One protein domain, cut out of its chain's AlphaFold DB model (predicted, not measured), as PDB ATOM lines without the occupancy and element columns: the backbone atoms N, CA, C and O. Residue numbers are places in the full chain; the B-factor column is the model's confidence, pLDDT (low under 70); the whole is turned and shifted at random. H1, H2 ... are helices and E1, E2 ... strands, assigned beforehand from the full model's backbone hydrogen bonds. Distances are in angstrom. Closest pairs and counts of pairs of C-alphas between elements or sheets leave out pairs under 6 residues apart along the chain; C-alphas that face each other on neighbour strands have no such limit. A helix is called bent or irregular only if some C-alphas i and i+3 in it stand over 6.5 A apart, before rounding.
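AT A GLANCE: This is residues 78 to 196 of the 214 residues of an uncharacterized protein of Spirochaetes bacterium GWC1_61_12 (UniProt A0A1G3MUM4). What would a structural biologist see first? One long, twisted sheet of eight strands makes most of the length, from the hairpin E1 and E2, whose loop of residues 85 to 91 is one tip, to the short strand E7. Toward the E7 end, H2 packs on the sheet, and H1 with the small two-strand sheet of E6 and E8 makes the opposite end. What are the counts and the size? The printed part has 119 residues with two named helices and ten named strands, in the order E1 E2 E3 E4 E5 E6 H1 E7 E8 E9 E10 H2; the class is mixed, helices and strands. The large sheet is mixed, in the order E1 E2 E5 E4 E3 E9 E10 E7, and the whole is compact by its radius of gyration of the C-alphas, 15.7 A, yet elongated, spanning 52 by 27 by 27 A.

HOW THE PARTS SIT: How does the large sheet begin? E1, residues 78 to 84, is an edge strand and forms a hairpin with E2, residues 92 to 99, antiparallel at 157 degrees, with N 80 and O 96 3.0 A apart. E2 is parallel to E5, residues 129 to 136, at 39 degrees, with N 95 and O 131 2.8 A apart. E5 bends by 101 degrees at residue 132, and its pairing is staggered: with E2 over residues 129 to 132, and over 132 to 136 with E4, residues 118 to 122. How does the sheet go on? E3, residues 110 to 112, E4 and E5 form a meander, each strand the antiparallel neighbour of the one before, with N 111 and O 119 2.9 A apart and N 134 and O 120 2.9 A apart. E3 is antiparallel to E9, residues 172 to 176, where N 112 and O 173 are 2.8 A apart; E9 forms a hairpin with E10, residues 179 to 183, where N 174 and O 181 are 2.8 A apart. E10 is antiparallel to the other edge strand, E7, residues 157 to 159, with N 182 and O 158 2.9 A apart. What stands beside it? E6, residues 143 to 147, is parallel to E8, residues 163 to 165, at 44 degrees, with N 144 and O 163 2.8 A apart, and the closest C-alphas of E8 and E10 are those of Arg 163 and Phe 182, 7.3 A. H1, residues 150 to 155, only grazes the large sheet, with its residues 151 to 155. H2, residues 185 to 194, is on that sheet at a height of 5.6 A, over none of its strands; its closest C-alphas to E7 are those of Phe 191 and Phe 157, 7.3 A. What do the helix backbones show? In H1 every O i to N i+4 pair is within hydrogen-bond range, in H2 4 of 6. H2 is irregular: C-alphas 186 and 189 are 7.9 A apart.

IN THESE COORDINATES: Where are the anchor points? E1 begins at C-alpha 78, (-3.677, -21.030, 54.243), E6 at C-alpha 143, (11.009, -27.988, 35.735), and H2 ends at C-alpha 194, (21.121, -14.803, 54.743). How long are the longer elements from first to last C-alpha? E1 measures 19.7 A, E2 23.4 A, E5 15.4 A, H2 14.9 A and E9 13.7 A.

THE WHOLE: How far does it reach? The two C-alphas farthest apart are those of Thr 88 and Ser 150, 52.8 A. Is anything missing, long or uncertain? The printed part has no cut and no long link. The mean pLDDT of the printed part of this model is 95.3, and no printed residue is under 70.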
ATOM      1  N   GLU A  78      -2.423 -21.737  54.034       97.62
ATOM      2  CA  GLU A  78      -3.677 -21.030  54.243       97.62
ATOM      3  C   GLU A  78      -3.523 -19.562  53.855       97.62
ATOM      4  O   GLU A  78      -2.477 -18.936  54.033       97.62
ATOM      5  N   HIS A  79      -4.601 -19.023  53.299       98.12
ATOM      6  CA  HIS A  79      -4.732 -17.612  52.988       98.12
ATOM      7  C   HIS A  79      -5.848 -17.046  53.849       98.12
ATOM      8  O   HIS A  79      -6.950 -17.596  53.874       98.12
ATOM      9  N   SER A  80      -5.560 -15.963  54.561       98.00
ATOM     10  CA  SER A  80      -6.536 -15.284  55.406       98.00
ATOM     11  C   SER A  80      -6.592 -13.796  55.082       98.00
ATOM     12  O   SER A  80      -5.627 -13.197  54.598       98.00
ATOM     13  N   ILE A  81      -7.763 -13.207  55.319       97.88
ATOM     14  CA  ILE A  81      -8.043 -11.798  55.055       97.88
ATOM     15  C   ILE A  81      -8.520 -11.163  56.355       97.88
ATOM     16  O   ILE A  81      -9.500 -11.612  56.949       97.88
ATOM     17  N   VAL A  82      -7.840 -10.102  56.775       96.62
ATOM     18  CA  VAL A  82      -8.282  -9.243  57.876       96.62
ATOM     19  C   VAL A  82      -8.911  -7.993  57.283       96.62
ATOM     20  O   VAL A  82      -8.265  -7.262  56.534       96.62
ATOM     21  N   TYR A  83     -10.172  -7.753  57.629       95.19
ATOM     22  CA  TYR A  83     -10.922  -6.579  57.201       95.19
ATOM     23  C   TYR A  83     -10.757  -5.442  58.211       95.19
ATOM     24  O   TYR A  83     -10.862  -5.643  59.420       95.19
ATOM     25  N   HIS A  84     -10.560  -4.232  57.701       90.75
ATOM     26  CA  HIS A  84     -10.469  -2.991  58.461       90.75
ATOM     27  C   HIS A  84     -11.651  -2.106  58.084       90.75
ATOM     28  O   HIS A  84     -11.873  -1.886  56.900       90.75
ATOM     29  N   GLN A  85     -12.391  -1.585  59.067       90.81
ATOM     30  CA  GLN A  85     -13.586  -0.745  58.847       90.81
ATOM     31  C   GLN A  85     -14.614  -1.361  57.865       90.81
ATOM     32  O   GLN A  85     -14.986  -0.712  56.878       90.81
ATOM     33  N   PRO A  86     -15.070  -2.606  58.114       92.06
ATOM     34  CA  PRO A  86     -15.931  -3.330  57.185       92.06
ATOM     35  C   PRO A  86     -17.249  -2.587  56.920       92.06
ATOM     36  O   PRO A  86     -17.865  -2.043  57.836       92.06
ATOM     37  N   GLY A  87     -17.682  -2.569  55.659       88.94
ATOM     38  CA  GLY A  87     -18.917  -1.924  55.206       88.94
ATOM     39  C   GLY A  87     -18.821  -0.410  54.996       88.94
ATOM     40  O   GLY A  87     -19.827   0.229  54.680       88.94
ATOM     41  N   THR A  88     -17.636   0.185  55.150       91.44
ATOM     42  CA  THR A  88     -17.418   1.622  54.932       91.44
ATOM     43  C   THR A  88     -16.734   1.903  53.593       91.44
ATOM     44  O   THR A  88     -16.146   1.024  52.967       91.44
ATOM     45  N   ARG A  89     -16.740   3.170  53.157       86.00
ATOM     46  CA  ARG A  89     -15.948   3.622  51.994       86.00
ATOM     47  C   ARG A  89     -14.431   3.523  52.219       86.00
ATOM     48  O   ARG A  89     -13.680   3.670  51.261       86.00
ATOM     49  N   SER A  90     -14.011   3.299  53.462       87.81
ATOM     50  CA  SER A  90     -12.624   3.170  53.902       87.81
ATOM     51  C   SER A  90     -12.260   1.716  54.233       87.81
ATOM     52  O   SER A  90     -11.290   1.484  54.947       87.81
ATOM     53  N   GLU A  91     -13.031   0.737  53.740       91.75
ATOM     54  CA  GLU A  91     -12.755  -0.678  53.987       91.75
ATOM     55  C   GLU A  91     -11.406  -1.099  53.379       91.75
ATOM     56  O   GLU A  91     -11.192  -1.030  52.165       91.75
ATOM     57  N   GLY A  92     -10.493  -1.550  54.236       93.38
ATOM     58  CA  GLY A  92      -9.198  -2.106  53.847       93.38
ATOM     59  C   GLY A  92      -9.141  -3.608  54.104       93.38
ATOM     60  O   GLY A  92      -9.741  -4.096  55.059       93.38
ATOM     61  N   ARG A  93      -8.387  -4.351  53.294       95.69
ATOM     62  CA  ARG A  93      -8.219  -5.804  53.427       95.69
ATOM     63  C   ARG A  93      -6.737  -6.153  53.438       95.69
ATOM     64  O   ARG A  93      -6.021  -5.928  52.468       95.69
ATOM     65  N   SER A  94      -6.277  -6.708  54.550       96.94
ATOM     66  CA  SER A  94      -4.904  -7.183  54.685       96.94
ATOM     67  C   SER A  94      -4.872  -8.687  54.475       96.94
ATOM     68  O   SER A  94      -5.525  -9.438  55.201       96.94
ATOM     69  N   HIS A  95      -4.111  -9.120  53.481       98.12
ATOM     70  CA  HIS A  95      -3.968 -10.512  53.105       98.12
ATOM     71  C   HIS A  95      -2.717 -11.117  53.746       98.12
ATOM     72  O   HIS A  95      -1.635 -10.514  53.739       98.12
ATOM     73  N   TYR A  96      -2.859 -12.318  54.295       98.12
ATOM     74  CA  TYR A  96      -1.786 -13.044  54.967       98.12
ATOM     75  C   TYR A  96      -1.680 -14.458  54.410       98.12
ATOM     76  O   TYR A  96      -2.687 -15.090  54.086       98.12
ATOM     77  N   LEU A  97      -0.446 -14.947  54.318       98.19
ATOM     78  CA  LEU A  97      -0.147 -16.338  54.009       98.19
ATOM     79  C   LEU A  97       0.458 -16.996  55.234       98.19
ATOM     80  O   LEU A  97       1.409 -16.469  55.808       98.19
ATOM     81  N   THR A  98      -0.061 -18.158  55.601       97.88
ATOM     82  CA  THR A  98       0.503 -18.986  56.665       97.88
ATOM     83  C   THR A  98       0.830 -20.374  56.131       97.88
ATOM     84  O   THR A  98       0.143 -20.903  55.255       97.88
ATOM     85  N   CYS A  99       1.892 -20.974  56.663       97.06
ATOM     86  CA  CYS A  99       2.238 -22.370  56.441       97.06
ATOM     87  C   CYS A  99       2.285 -23.083  57.790       97.06
ATOM     88  O   CYS A  99       3.065 -22.692  58.659       97.06
ATOM     89  N   ASN A 100       1.439 -24.096  57.990       95.44
ATOM     90  CA  ASN A 100       1.329 -24.820  59.263       95.44
ATOM     91  C   ASN A 100       1.188 -23.866  60.473       95.44
ATOM     92  O   ASN A 100       1.856 -24.028  61.493       95.44
ATOM     93  N   GLY A 101       0.370 -22.817  60.331       94.81
ATOM     94  CA  GLY A 101       0.151 -21.791  61.360       94.81
ATOM     95  C   GLY A 101       1.260 -20.737  61.505       94.81
ATOM     96  O   GLY A 101       1.074 -19.771  62.239       94.81
ATOM     97  N   THR A 102       2.385 -20.862  60.796       96.00
ATOM     98  CA  THR A 102       3.467 -19.863  60.802       96.00
ATOM     99  C   THR A 102       3.238 -18.825  59.711       96.00
ATOM    100  O   THR A 102       3.026 -19.188  58.555       96.00
ATOM    101  N   LEU A 103       3.283 -17.539  60.062       97.06
ATOM    102  CA  LEU A 103       3.106 -16.440  59.113       97.06
ATOM    103  C   LEU A 103       4.302 -16.329  58.163       97.06
ATOM    104  O   LEU A 103       5.449 -16.274  58.600       97.06
ATOM    105  N   LEU A 104       4.025 -16.233  56.863       98.31
ATOM    106  CA  LEU A 104       5.033 -15.898  55.870       98.31
ATOM    107  C   LEU A 104       5.361 -14.396  55.975       98.31
ATOM    108  O   LEU A 104       4.448 -13.577  55.841       98.31
ATOM    109  N   PRO A 105       6.630 -14.009  56.191       97.69
ATOM    110  CA  PRO A 105       7.009 -12.610  56.310       97.69
ATOM    111  C   PRO A 105       6.766 -11.861  55.000       97.69
ATOM    112  O   PRO A 105       6.899 -12.420  53.911       97.69
ATOM    113  N   ASP A 106       6.456 -10.574  55.104       97.56
ATOM    114  CA  ASP A 106       6.170  -9.677  53.981       97.56
ATOM    115  C   ASP A 106       7.456  -9.258  53.264       97.56
ATOM    116  O   ASP A 106       7.842  -8.103  53.279       97.56
ATOM    117  N   VAL A 107       8.196 -10.198  52.693       97.12
ATOM    118  CA  VAL A 107       9.516  -9.941  52.093       97.12
ATOM    119  C   VAL A 107       9.577 -10.352  50.631       97.12
ATOM    120  O   VAL A 107      10.565 -10.063  49.968       97.12
ATOM    121  N   PHE A 108       8.563 -11.032  50.108       97.75
ATOM    122  CA  PHE A 108       8.544 -11.523  48.735       97.75
ATOM    123  C   PHE A 108       7.571 -10.692  47.909       97.75
ATOM    124  O   PHE A 108       6.471 -10.410  48.363       97.75
ATOM    125  N   ALA A 109       7.948 -10.330  46.683       97.31
ATOM    126  CA  ALA A 109       7.052  -9.642  45.756       97.31
ATOM    127  C   ALA A 109       6.045 -10.611  45.113       97.31
ATOM    128  O   ALA A 109       4.919 -10.231  44.802       97.31
ATOM    129  N   LEU A 110       6.449 -11.870  44.922       97.94
ATOM    130  CA  LEU A 110       5.597 -12.956  44.443       97.94
ATOM    131  C   LEU A 110       5.921 -14.238  45.204       97.94
ATOM    132  O   LEU A 110       7.092 -14.572  45.381       97.94
ATOM    133  N   VAL A 111       4.882 -14.984  45.563       98.44
ATOM    134  CA  VAL A 111       4.956 -16.325  46.147       98.44
ATOM    135  C   VAL A 111       4.158 -17.277  45.264       98.44
ATOM    136  O   VAL A 111       3.028 -16.974  44.899       98.44
ATOM    137  N   VAL A 112       4.735 -18.422  44.911       98.31
ATOM    138  CA  VAL A 112       4.079 -19.503  44.168       98.31
ATOM    139  C   VAL A 112       4.157 -20.770  45.006       98.31
ATOM    140  O   VAL A 112       5.242 -21.266  45.313       98.31
ATOM    141  N   LEU A 113       2.995 -21.280  45.393       97.75
ATOM    142  CA  LEU A 113       2.855 -22.468  46.220       97.75
ATOM    143  C   LEU A 113       3.074 -23.753  45.400       97.75
ATOM    144  O   LEU A 113       2.953 -23.736  44.172       97.75
ATOM    145  N   PRO A 114       3.351 -24.897  46.058       93.94
ATOM    146  CA  PRO A 114       3.516 -26.183  45.379       93.94
ATOM    147  C   PRO A 114       2.350 -26.609  44.480       93.94
ATOM    148  O   PRO A 114       2.562 -27.323  43.503       93.94
ATOM    149  N   ASP A 115       1.131 -26.180  44.816       93.75
ATOM    150  CA  ASP A 115      -0.104 -26.462  44.076       93.75
ATOM    151  C   ASP A 115      -0.336 -25.505  42.887       93.75
ATOM    152  O   ASP A 115      -1.331 -25.626  42.173       93.75
ATOM    153  N   GLY A 116       0.584 -24.563  42.649       94.81
ATOM    154  CA  GLY A 116       0.525 -23.583  41.565       94.81
ATOM    155  C   GLY A 116      -0.274 -22.320  41.887       94.81
ATOM    156  O   GLY A 116      -0.267 -21.391  41.071       94.81
ATOM    157  N   ARG A 117      -0.930 -22.235  43.058       97.50
ATOM    158  CA  ARG A 117      -1.520 -20.971  43.526       97.50
ATOM    159  C   ARG A 117      -0.422 -19.935  43.696       97.50
ATOM    160  O   ARG A 117       0.649 -20.245  44.219       97.50
ATOM    161  N   SER A 118      -0.685 -18.707  43.268       98.19
ATOM    162  CA  SER A 118       0.272 -17.618  43.403       98.19
ATOM    163  C   SER A 118      -0.333 -16.418  44.118       98.19
ATOM    164  O   SER A 118      -1.550 -16.221  44.125       98.19
ATOM    165  N   PHE A 119       0.536 -15.643  44.758       98.56
ATOM    166  CA  PHE A 119       0.171 -14.463  45.523       98.56
ATOM    167  C   PHE A 119       1.180 -13.357  45.257       98.56
ATOM    168  O   PHE A 119       2.383 -13.543  45.460       98.56
ATOM    169  N   ALA A 120       0.689 -12.209  44.805       97.94
ATOM    170  CA  ALA A 120       1.491 -11.014  44.601       97.94
ATOM    171  C   ALA A 120       1.397 -10.118  45.836       97.94
ATOM    172  O   ALA A 120       0.325  -9.967  46.427       97.94
ATOM    173  N   PHE A 121       2.516  -9.516  46.225       97.75
ATOM    174  CA  PHE A 121       2.521  -8.581  47.337       97.75
ATOM    175  C   PHE A 121       1.950  -7.228  46.907       97.75
ATOM    176  O   PHE A 121       2.496  -6.555  46.031       97.75
ATOM    177  N   GLY A 122       0.846  -6.833  47.532       95.50
ATOM    178  CA  GLY A 122       0.209  -5.537  47.370       95.50
ATOM    179  C   GLY A 122       0.623  -4.563  48.470       95.50
ATOM    180  O   GLY A 122       0.595  -4.890  49.656       95.50
ATOM    181  N   THR A 123       0.940  -3.332  48.080       94.50
ATOM    182  CA  THR A 123       1.060  -2.194  49.000       94.50
ATOM    183  C   THR A 123      -0.103  -1.249  48.745       94.50
ATOM    184  O   THR A 123      -0.214  -0.679  47.652       94.50
ATOM    185  N   ARG A 124      -0.941  -1.013  49.756       91.06
ATOM    186  CA  ARG A 124      -2.022  -0.033  49.628       91.06
ATOM    187  C   ARG A 124      -1.483   1.393  49.726       91.06
ATOM    188  O   ARG A 124      -0.509   1.683  50.425       91.06
ATOM    189  N   SER A 125      -2.123   2.292  48.986       85.50
ATOM    190  CA  SER A 125      -1.782   3.726  48.943       85.50
ATOM    191  C   SER A 125      -2.844   4.628  49.571       85.50
ATOM    192  O   SER A 125      -2.640   5.833  49.654       85.50
ATOM    193  N   GLN A 126      -3.968   4.042  49.972       85.19
ATOM    194  CA  GLN A 126      -5.129   4.693  50.565       85.19
ATOM    195  C   GLN A 126      -5.563   3.864  51.784       85.19
ATOM    196  O   GLN A 126      -5.142   2.711  51.929       85.19
ATOM    197  N   LEU A 127      -6.437   4.422  52.628       81.56
ATOM    198  CA  LEU A 127      -7.009   3.709  53.781       81.56
ATOM    199  C   LEU A 127      -7.828   2.468  53.388       81.56
ATOM    200  O   LEU A 127      -7.997   1.572  54.210       81.56
ATOM    201  N   TRP A 128      -8.311   2.416  52.144       85.44
ATOM    202  CA  TRP A 128      -9.084   1.309  51.582       85.44
ATOM    203  C   TRP A 128      -8.296   0.505  50.541       85.44
ATOM    204  O   TRP A 128      -7.293   0.965  49.993       85.44
ATOM    205  N   GLY A 129      -8.797  -0.693  50.235       90.25
ATOM    206  CA  GLY A 129      -8.197  -1.617  49.270       90.25
ATOM    207  C   GLY A 129      -7.293  -2.672  49.907       90.25
ATOM    208  O   GLY A 129      -7.344  -2.894  51.118       90.25
ATOM    209  N   ASP A 130      -6.483  -3.327  49.073       95.12
ATOM    210  CA  ASP A 130      -5.790  -4.570  49.429       95.12
ATOM    211  C   ASP A 130      -4.299  -4.354  49.708       95.12
ATOM    212  O   ASP A 130      -3.611  -3.640  48.972       95.12
ATOM    213  N   ASP A 131      -3.791  -5.006  50.753       96.81
ATOM    214  CA  ASP A 131      -2.363  -5.098  51.068       96.81
ATOM    215  C   ASP A 131      -1.940  -6.529  51.434       96.81
ATOM    216  O   ASP A 131      -2.775  -7.376  51.754       96.81
ATOM    217  N   GLY A 132      -0.636  -6.807  51.404       97.94
ATOM    218  CA  GLY A 132      -0.082  -8.125  51.715       97.94
ATOM    219  C   GLY A 132      -0.171  -9.097  50.537       97.94
ATOM    220  O   GLY A 132      -0.136  -8.688  49.381       97.94
ATOM    221  N   TYR A 133      -0.270 -10.397  50.813       98.38
ATOM    222  CA  TYR A 133      -0.248 -11.443  49.782       98.38
ATOM    223  C   TYR A 133      -1.620 -11.649  49.122       98.38
ATOM    224  O   TYR A 133      -2.419 -12.489  49.544       98.38
ATOM    225  N   VAL A 134      -1.898 -10.882  48.070       97.94
ATOM    226  CA  VAL A 134      -3.159 -10.932  47.316       97.94
ATOM    227  C   VAL A 134      -3.112 -12.083  46.302       97.94
ATOM    228  O   VAL A 134      -2.103 -12.214  45.606       97.94
ATOM    229  N   PRO A 135      -4.167 -12.916  46.182       97.94
ATOM    230  CA  PRO A 135      -4.219 -13.967  45.169       97.94
ATOM    231  C   PRO A 135      -3.977 -13.417  43.760       97.94
ATOM    232  O   PRO A 135      -4.539 -12.390  43.380       97.94
ATOM    233  N   ALA A 136      -3.154 -14.119  42.991       96.56
ATOM    234  CA  ALA A 136      -2.819 -13.797  41.612       96.56
ATOM    235  C   ALA A 136      -3.064 -15.014  40.700       96.56
ATOM    236  O   ALA A 136      -3.488 -16.082  41.155       96.56
ATOM    237  N   ASP A 137      -2.825 -14.848  39.397       95.12
ATOM    238  CA  ASP A 137      -3.026 -15.909  38.409       95.12
ATOM    239  C   ASP A 137      -2.189 -17.156  38.726       95.12
ATOM    240  O   ASP A 137      -1.093 -17.073  39.281       95.12
ATOM    241  N   LEU A 138      -2.674 -18.338  38.346       92.19
ATOM    242  CA  LEU A 138      -1.908 -19.574  38.524       92.19
ATOM    243  C   LEU A 138      -0.589 -19.508  37.748       92.19
ATOM    244  O   LEU A 138      -0.569 -19.224  36.550       92.19
ATOM    245  N   VAL A 139       0.512 -19.844  38.421       92.38
ATOM    246  CA  VAL A 139       1.848 -19.843  37.817       92.38
ATOM    247  C   VAL A 139       2.360 -21.271  37.738       92.38
ATOM    248  O   VAL A 139       2.533 -21.949  38.749       92.38
ATOM    249  N   LYS A 140       2.651 -21.726  36.517       91.50
ATOM    250  CA  LYS A 140       3.377 -22.978  36.291       91.50
ATOM    251  C   LYS A 140       4.865 -22.682  36.225       91.50
ATOM    252  O   LYS A 140       5.319 -21.976  35.328       91.50
ATOM    253  N   LEU A 141       5.611 -23.230  37.174       93.62
ATOM    254  CA  LEU A 141       7.060 -23.087  37.209       93.62
ATOM    255  C   LEU A 141       7.708 -24.104  36.264       93.62
ATOM    256  O   LEU A 141       7.273 -25.262  36.234       93.62
ATOM    257  N   PRO A 142       8.741 -23.709  35.502       94.44
ATOM    258  CA  PRO A 142       9.489 -24.646  34.681       94.44
ATOM    259  C   PRO A 142      10.181 -25.687  35.567       94.44
ATOM    260  O   PRO A 142      10.680 -25.374  36.647       94.44
ATOM    261  N   ALA A 143      10.222 -26.933  35.106       95.62
ATOM    262  CA  ALA A 143      11.009 -27.988  35.735       95.62
ATOM    263  C   ALA A 143      12.373 -28.091  35.044       95.62
ATOM    264  O   ALA A 143      12.467 -27.945  33.826       95.62
ATOM    265  N   SER A 144      13.416 -28.367  35.819       96.25
ATOM    266  CA  SER A 144      14.767 -28.603  35.318       96.25
ATOM    267  C   SER A 144      15.174 -30.059  35.568       96.25
ATOM    268  O   SER A 144      14.930 -30.576  36.662       96.25
ATOM    269  N   PRO A 145      15.821 -30.734  34.597       96.06
ATOM    270  CA  PRO A 145      16.366 -32.074  34.806       96.06
ATOM    271  C   PRO A 145      17.588 -32.074  35.738       96.06
ATOM    272  O   PRO A 145      18.002 -33.132  36.208       96.06
ATOM    273  N   THR A 146      18.181 -30.908  36.012       97.56
ATOM    274  CA  THR A 146      19.314 -30.774  36.929       97.56
ATOM    275  C   THR A 146      18.894 -31.150  38.347       97.56
ATOM    276  O   THR A 146      17.903 -30.638  38.865       97.56
ATOM    277  N   ALA A 147      19.665 -32.033  38.982       97.88
ATOM    278  CA  ALA A 147      19.413 -32.462  40.351       97.88
ATOM    279  C   ALA A 147      19.741 -31.357  41.365       97.88
ATOM    280  O   ALA A 147      20.738 -30.642  41.232       97.88
ATOM    281  N   ILE A 148      18.920 -31.252  42.410       98.12
ATOM    282  CA  ILE A 148      19.223 -30.420  43.572       98.12
ATOM    283  C   ILE A 148      20.474 -30.944  44.293       98.12
ATOM    284  O   ILE A 148      20.666 -32.150  44.453       98.12
ATOM    285  N   THR A 149      21.341 -30.036  44.741       97.81
ATOM    286  CA  THR A 149      22.552 -30.419  45.480       97.81
ATOM    287  C   THR A 149      22.233 -30.773  46.934       97.81
ATOM    288  O   THR A 149      21.304 -30.225  47.533       97.81
ATOM    289  N   SER A 150      23.054 -31.629  47.551       97.38
ATOM    290  CA  SER A 150      22.939 -31.942  48.984       97.38
ATOM    291  C   SER A 150      23.076 -30.699  49.867       97.38
ATOM    292  O   SER A 150      22.412 -30.607  50.895       97.38
ATOM    293  N   ASN A 151      23.887 -29.718  49.452       97.31
ATOM    294  CA  ASN A 151      24.021 -28.451  50.166       97.31
ATOM    295  C   ASN A 151      22.716 -27.643  50.136       97.31
ATOM    296  O   ASN A 151      22.265 -27.172  51.173       97.31
ATOM    297  N   SER A 152      22.070 -27.535  48.970       97.56
ATOM    298  CA  SER A 152      20.773 -26.857  48.846       97.56
ATOM    299  C   SER A 152      19.706 -27.519  49.715       97.56
ATOM    300  O   SER A 152      18.965 -26.817  50.393       97.56
ATOM    301  N   LEU A 153      19.663 -28.856  49.756       97.19
ATOM    302  CA  LEU A 153      18.766 -29.600  50.646       97.19
ATOM    303  C   LEU A 153      19.052 -29.324  52.131       97.19
ATOM    304  O   LEU A 153      18.116 -29.141  52.902       97.19
ATOM    305  N   ALA A 154      20.326 -29.275  52.528       96.31
ATOM    306  CA  ALA A 154      20.722 -29.036  53.917       96.31
ATOM    307  C   ALA A 154      20.411 -27.603  54.384       96.31
ATOM    308  O   ALA A 154      19.917 -27.405  55.495       96.31
ATOM    309  N   VAL A 155      20.683 -26.613  53.530       97.06
ATOM    310  CA  VAL A 155      20.398 -25.194  53.788       97.06
ATOM    311  C   VAL A 155      18.893 -24.903  53.695       97.06
ATOM    312  O   VAL A 155      18.378 -24.049  54.416       97.06
ATOM    313  N   GLY A 156      18.174 -25.653  52.858       97.44
ATOM    314  CA  GLY A 156      16.728 -25.558  52.682       97.44
ATOM    315  C   GLY A 156      16.278 -24.491  51.691       97.44
ATOM    316  O   GLY A 156      15.142 -24.036  51.758       97.44
ATOM    317  N   PHE A 157      17.160 -24.069  50.787       97.88
ATOM    318  CA  PHE A 157      16.796 -23.224  49.654       97.88
ATOM    319  C   PHE A 157      17.843 -23.278  48.537       97.88
ATOM    320  O   PHE A 157      18.988 -23.694  48.739       97.88
ATOM    321  N   TYR A 158      17.457 -22.822  47.347       97.62
ATOM    322  CA  TYR A 158      18.373 -22.490  46.254       97.62
ATOM    323  C   TYR A 158      17.804 -21.370  45.383       97.62
ATOM    324  O   TYR A 158      16.593 -21.161  45.341       97.62
ATOM    325  N   LEU A 159      18.687 -20.665  44.674       96.75
ATOM    326  CA  LEU A 159      18.318 -19.626  43.713       96.75
ATOM    327  C   LEU A 159      18.063 -20.234  42.326       96.75
ATOM    328  O   LEU A 159      18.807 -21.115  41.895       96.75
ATOM    329  N   GLY A 160      17.039 -19.751  41.624       95.81
ATOM    330  CA  GLY A 160      16.674 -20.197  40.276       95.81
ATOM    331  C   GLY A 160      15.204 -19.941  39.929       95.81
ATOM    332  O   GLY A 160      14.375 -19.769  40.818       95.81
ATOM    333  N   ASP A 161      14.888 -19.904  38.630       95.06
ATOM    334  CA  ASP A 161      13.511 -19.830  38.083       95.06
ATOM    335  C   ASP A 161      12.862 -21.203  37.928       95.06
ATOM    336  O   ASP A 161      11.648 -21.303  37.750       95.06
ATOM    337  N   SER A 162      13.669 -22.260  37.924       96.38
ATOM    338  CA  SER A 162      13.236 -23.603  37.583       96.38
ATOM    339  C   SER A 162      13.364 -24.550  38.762       96.38
ATOM    340  O   SER A 162      14.314 -24.504  39.545       96.38
ATOM    341  N   ARG A 163      12.378 -25.439  38.878       97.62
ATOM    342  CA  ARG A 163      12.333 -26.458  39.917       97.62
ATOM    343  C   ARG A 163      13.308 -27.574  39.568       97.62
ATOM    344  O   ARG A 163      13.053 -28.343  38.641       97.62
ATOM    345  N   LEU A 164      14.398 -27.678  40.320       98.19
ATOM    346  CA  LEU A 164      15.391 -28.744  40.181       98.19
ATOM    347  C   LEU A 164      14.792 -30.120  40.509       98.19
ATOM    348  O   LEU A 164      13.955 -30.253  41.414       98.19
ATOM    349  N   ALA A 165      15.263 -31.155  39.818       97.19
ATOM    350  CA  ALA A 165      14.897 -32.536  40.088       97.19
ATOM    351  C   ALA A 165      15.285 -32.923  41.526       97.19
ATOM    352  O   ALA A 165      16.386 -32.633  41.994       97.19
ATOM    353  N   GLY A 166      14.360 -33.561  42.247       95.88
ATOM    354  CA  GLY A 166      14.544 -33.912  43.660       95.88
ATOM    355  C   GLY A 166      14.239 -32.786  44.658       95.88
ATOM    356  O   GLY A 166      14.374 -33.007  45.857       95.88
ATOM    357  N   THR A 167      13.789 -31.604  44.209       96.88
ATOM    358  CA  THR A 167      13.294 -30.558  45.124       96.88
ATOM    359  C   THR A 167      12.081 -31.078  45.910       96.88
ATOM    360  O   THR A 167      11.096 -31.468  45.268       96.88
ATOM    361  N   PRO A 168      12.088 -31.046  47.259       95.94
ATOM    362  CA  PRO A 168      10.976 -31.538  48.068       95.94
ATOM    363  C   PRO A 168       9.637 -30.917  47.663       95.94
ATOM    364  O   PRO A 168       9.560 -29.729  47.343       95.94
ATOM    365  N   ALA A 169       8.571 -31.726  47.663       93.50
ATOM    366  CA  ALA A 169       7.258 -31.332  47.144       93.50
ATOM    367  C   ALA A 169       6.731 -30.041  47.791       93.50
ATOM    368  O   ALA A 169       6.202 -29.184  47.091       93.50
ATOM    369  N   GLY A 170       6.958 -29.880  49.095       94.50
ATOM    370  CA  GLY A 170       6.455 -28.772  49.901       94.50
ATOM    371  C   GLY A 170       7.139 -27.417  49.743       94.50
ATOM    372  O   GLY A 170       6.637 -26.434  50.282       94.50
ATOM    373  N   TRP A 171       8.267 -27.347  49.039       97.25
ATOM    374  CA  TRP A 171       8.975 -26.083  48.854       97.25
ATOM    375  C   TRP A 171       8.184 -25.151  47.945       97.25
ATOM    376  O   TRP A 171       7.689 -25.564  46.893       97.25
ATOM    377  N   PHE A 172       8.094 -23.890  48.349       98.06
ATOM    378  CA  PHE A 172       7.464 -22.841  47.560       98.06
ATOM    379  C   PHE A 172       8.524 -22.073  46.777       98.06
ATOM    380  O   PHE A 172       9.710 -22.107  47.104       98.06
ATOM    381  N   HIS A 173       8.090 -21.379  45.737       98.50
ATOM    382  CA  HIS A 173       8.942 -20.489  44.968       98.50
ATOM    383  C   HIS A 173       8.615 -19.041  45.301       98.50
ATOM    384  O   HIS A 173       7.448 -18.677  45.439       98.50
ATOM    385  N   ALA A 174       9.636 -18.202  45.399       98.12
ATOM    386  CA  ALA A 174       9.480 -16.797  45.719       98.12
ATOM    387  C   ALA A 174      10.338 -15.922  44.816       98.12
ATOM    388  O   ALA A 174      11.430 -16.321  44.414       98.12
ATOM    389  N   ARG A 175       9.854 -14.715  44.518       96.94
ATOM    390  CA  ARG A 175      10.582 -13.704  43.741       96.94
ATOM    391  C   ARG A 175      10.564 -12.363  44.448       96.94
ATOM    392  O   ARG A 175       9.556 -11.993  45.051       96.94
ATOM    393  N   ARG A 176      11.638 -11.604  44.271       93.31
ATOM    394  CA  ARG A 176      11.729 -10.164  44.545       93.31
ATOM    395  C   ARG A 176      12.961  -9.626  43.821       93.31
ATOM    396  O   ARG A 176      13.924 -10.351  43.664       93.31
ATOM    397  N   ASP A 177      12.887  -8.394  43.327       84.31
ATOM    398  CA  ASP A 177      13.985  -7.572  42.787       84.31
ATOM    399  C   ASP A 177      15.240  -8.330  42.313       84.31
ATOM    400  O   ASP A 177      16.276  -8.354  42.973       84.31
ATOM    401  N   GLY A 178      15.139  -8.960  41.139       82.31
ATOM    402  CA  GLY A 178      16.270  -9.625  40.479       82.31
ATOM    403  C   GLY A 178      16.643 -11.002  41.033       82.31
ATOM    404  O   GLY A 178      17.507 -11.661  40.458       82.31
ATOM    405  N   TRP A 179      15.978 -11.475  42.086       87.94
ATOM    406  CA  TRP A 179      16.167 -12.808  42.640       87.94
ATOM    407  C   TRP A 179      14.883 -13.633  42.653       87.94
ATOM    408  O   TRP A 179      13.747 -13.148  42.684       87.94
ATOM    409  N   GLN A 180      15.103 -14.936  42.599       95.94
ATOM    410  CA  GLN A 180      14.083 -15.963  42.548       95.94
ATOM    411  C   GLN A 180      14.659 -17.224  43.176       95.94
ATOM    412  O   GLN A 180      15.839 -17.530  42.974       95.94
ATOM    413  N   ALA A 181      13.872 -17.890  44.008       97.81
ATOM    414  CA  ALA A 181      14.353 -18.980  44.837       97.81
ATOM    415  C   ALA A 181      13.256 -20.001  45.108       97.81
ATOM    416  O   ALA A 181      12.082 -19.648  45.201       97.81
ATOM    417  N   PHE A 182      13.661 -21.250  45.311       98.38
ATOM    418  CA  PHE A 182      12.832 -22.273  45.936       98.38
ATOM    419  C   PHE A 182      13.261 -22.418  47.391       98.38
ATOM    420  O   PHE A 182      14.456 -22.521  47.670       98.38
ATOM    421  N   ILE A 183      12.292 -22.398  48.303       98.38
ATOM    422  CA  ILE A 183      12.530 -22.248  49.737       98.38
ATOM    423  C   ILE A 183      11.697 -23.277  50.505       98.38
ATOM    424  O   ILE A 183      10.501 -23.457  50.253       98.38
ATOM    425  N   ASP A 184      12.337 -23.942  51.462       97.62
ATOM    426  CA  ASP A 184      11.665 -24.737  52.479       97.62
ATOM    427  C   ASP A 184      10.875 -23.813  53.427       97.62
ATOM    428  O   ASP A 184      11.470 -22.898  54.008       97.62
ATOM    429  N   PRO A 185       9.566 -24.039  53.646       97.19
ATOM    430  CA  PRO A 185       8.763 -23.208  54.547       97.19
ATOM    431  C   PRO A 185       9.333 -23.094  55.969       97.19
ATOM    432  O   PRO A 185       9.159 -22.069  56.619       97.19
ATOM    433  N   THR A 186      10.065 -24.104  56.448       96.25
ATOM    434  CA  THR A 186      10.713 -24.101  57.772       96.25
ATOM    435  C   THR A 186      12.029 -23.317  57.818       96.25
ATOM    436  O   THR A 186      12.592 -23.112  58.893       96.25
ATOM    437  N   ARG A 187      12.552 -22.881  56.665       97.31
ATOM    438  CA  ARG A 187      13.841 -22.180  56.526       97.31
ATOM    439  C   ARG A 187      13.699 -20.755  56.000       97.31
ATOM    440  O   ARG A 187      14.702 -20.133  55.652       97.31
ATOM    441  N   VAL A 188      12.480 -20.217  55.974       97.19
ATOM    442  CA  VAL A 188      12.212 -18.861  55.475       97.19
ATOM    443  C   VAL A 188      13.004 -17.810  56.248       97.19
ATOM    444  O   VAL A 188      13.664 -16.988  55.622       97.19
ATOM    445  N   ASP A 189      13.032 -17.867  57.580       96.06
ATOM    446  CA  ASP A 189      13.778 -16.888  58.384       96.06
ATOM    447  C   ASP A 189      15.283 -16.937  58.099       96.06
ATOM    448  O   ASP A 189      15.929 -15.899  57.946       96.06
ATOM    449  N   ALA A 190      15.838 -18.144  57.948       96.31
ATOM    450  CA  ALA A 190      17.238 -18.327  57.578       96.31
ATOM    451  C   ALA A 190      17.527 -17.741  56.187       96.31
ATOM    452  O   ALA A 190      18.548 -17.082  55.998       96.31
ATOM    453  N   PHE A 191      16.616 -17.927  55.228       96.19
ATOM    454  CA  PHE A 191      16.718 -17.320  53.902       96.19
ATOM    455  C   PHE A 191      16.666 -15.787  53.968       96.19
ATOM    456  O   PHE A 191      17.500 -15.115  53.359       96.19
ATOM    457  N   VAL A 192      15.724 -15.228  54.727       95.94
ATOM    458  CA  VAL A 192      15.554 -13.779  54.909       95.94
ATOM    459  C   VAL A 192      16.797 -13.151  55.523       95.94
ATOM    460  O   VAL A 192      17.283 -12.138  55.020       95.94
ATOM    461  N   GLN A 193      17.356 -13.776  56.559       95.69
ATOM    462  CA  GLN A 193      18.574 -13.308  57.213       95.69
ATOM    463  C   GLN A 193      19.798 -13.423  56.299       95.69
ATOM    464  O   GLN A 193      20.547 -12.455  56.161       95.69
ATOM    465  N   ALA A 194      19.984 -14.569  55.634       93.81
ATOM    466  CA  ALA A 194      21.121 -14.803  54.743       93.81
ATOM    467  C   ALA A 194      21.167 -13.800  53.580       93.81
ATOM    468  O   ALA A 194      22.247 -13.358  53.189       93.81
ATOM    469  N   ASN A 195      19.999 -13.406  53.066       92.94
ATOM    470  CA  ASN A 195      19.874 -12.476  51.944       92.94
ATOM    471  C   ASN A 195      19.571 -11.031  52.377       92.94
ATOM    472  O   ASN A 195      19.380 -10.174  51.517       92.94
ATOM    473  N   ARG A 196      19.544 -10.749  53.691       93.75
ATOM    474  CA  ARG A 196      19.280  -9.419  54.278       93.75
ATOM    475  C   ARG A 196      18.025  -8.757  53.704       93.75
ATOM    476  O   ARG A 196      18.043  -7.597  53.300       93.75
TER     477      ARG A 196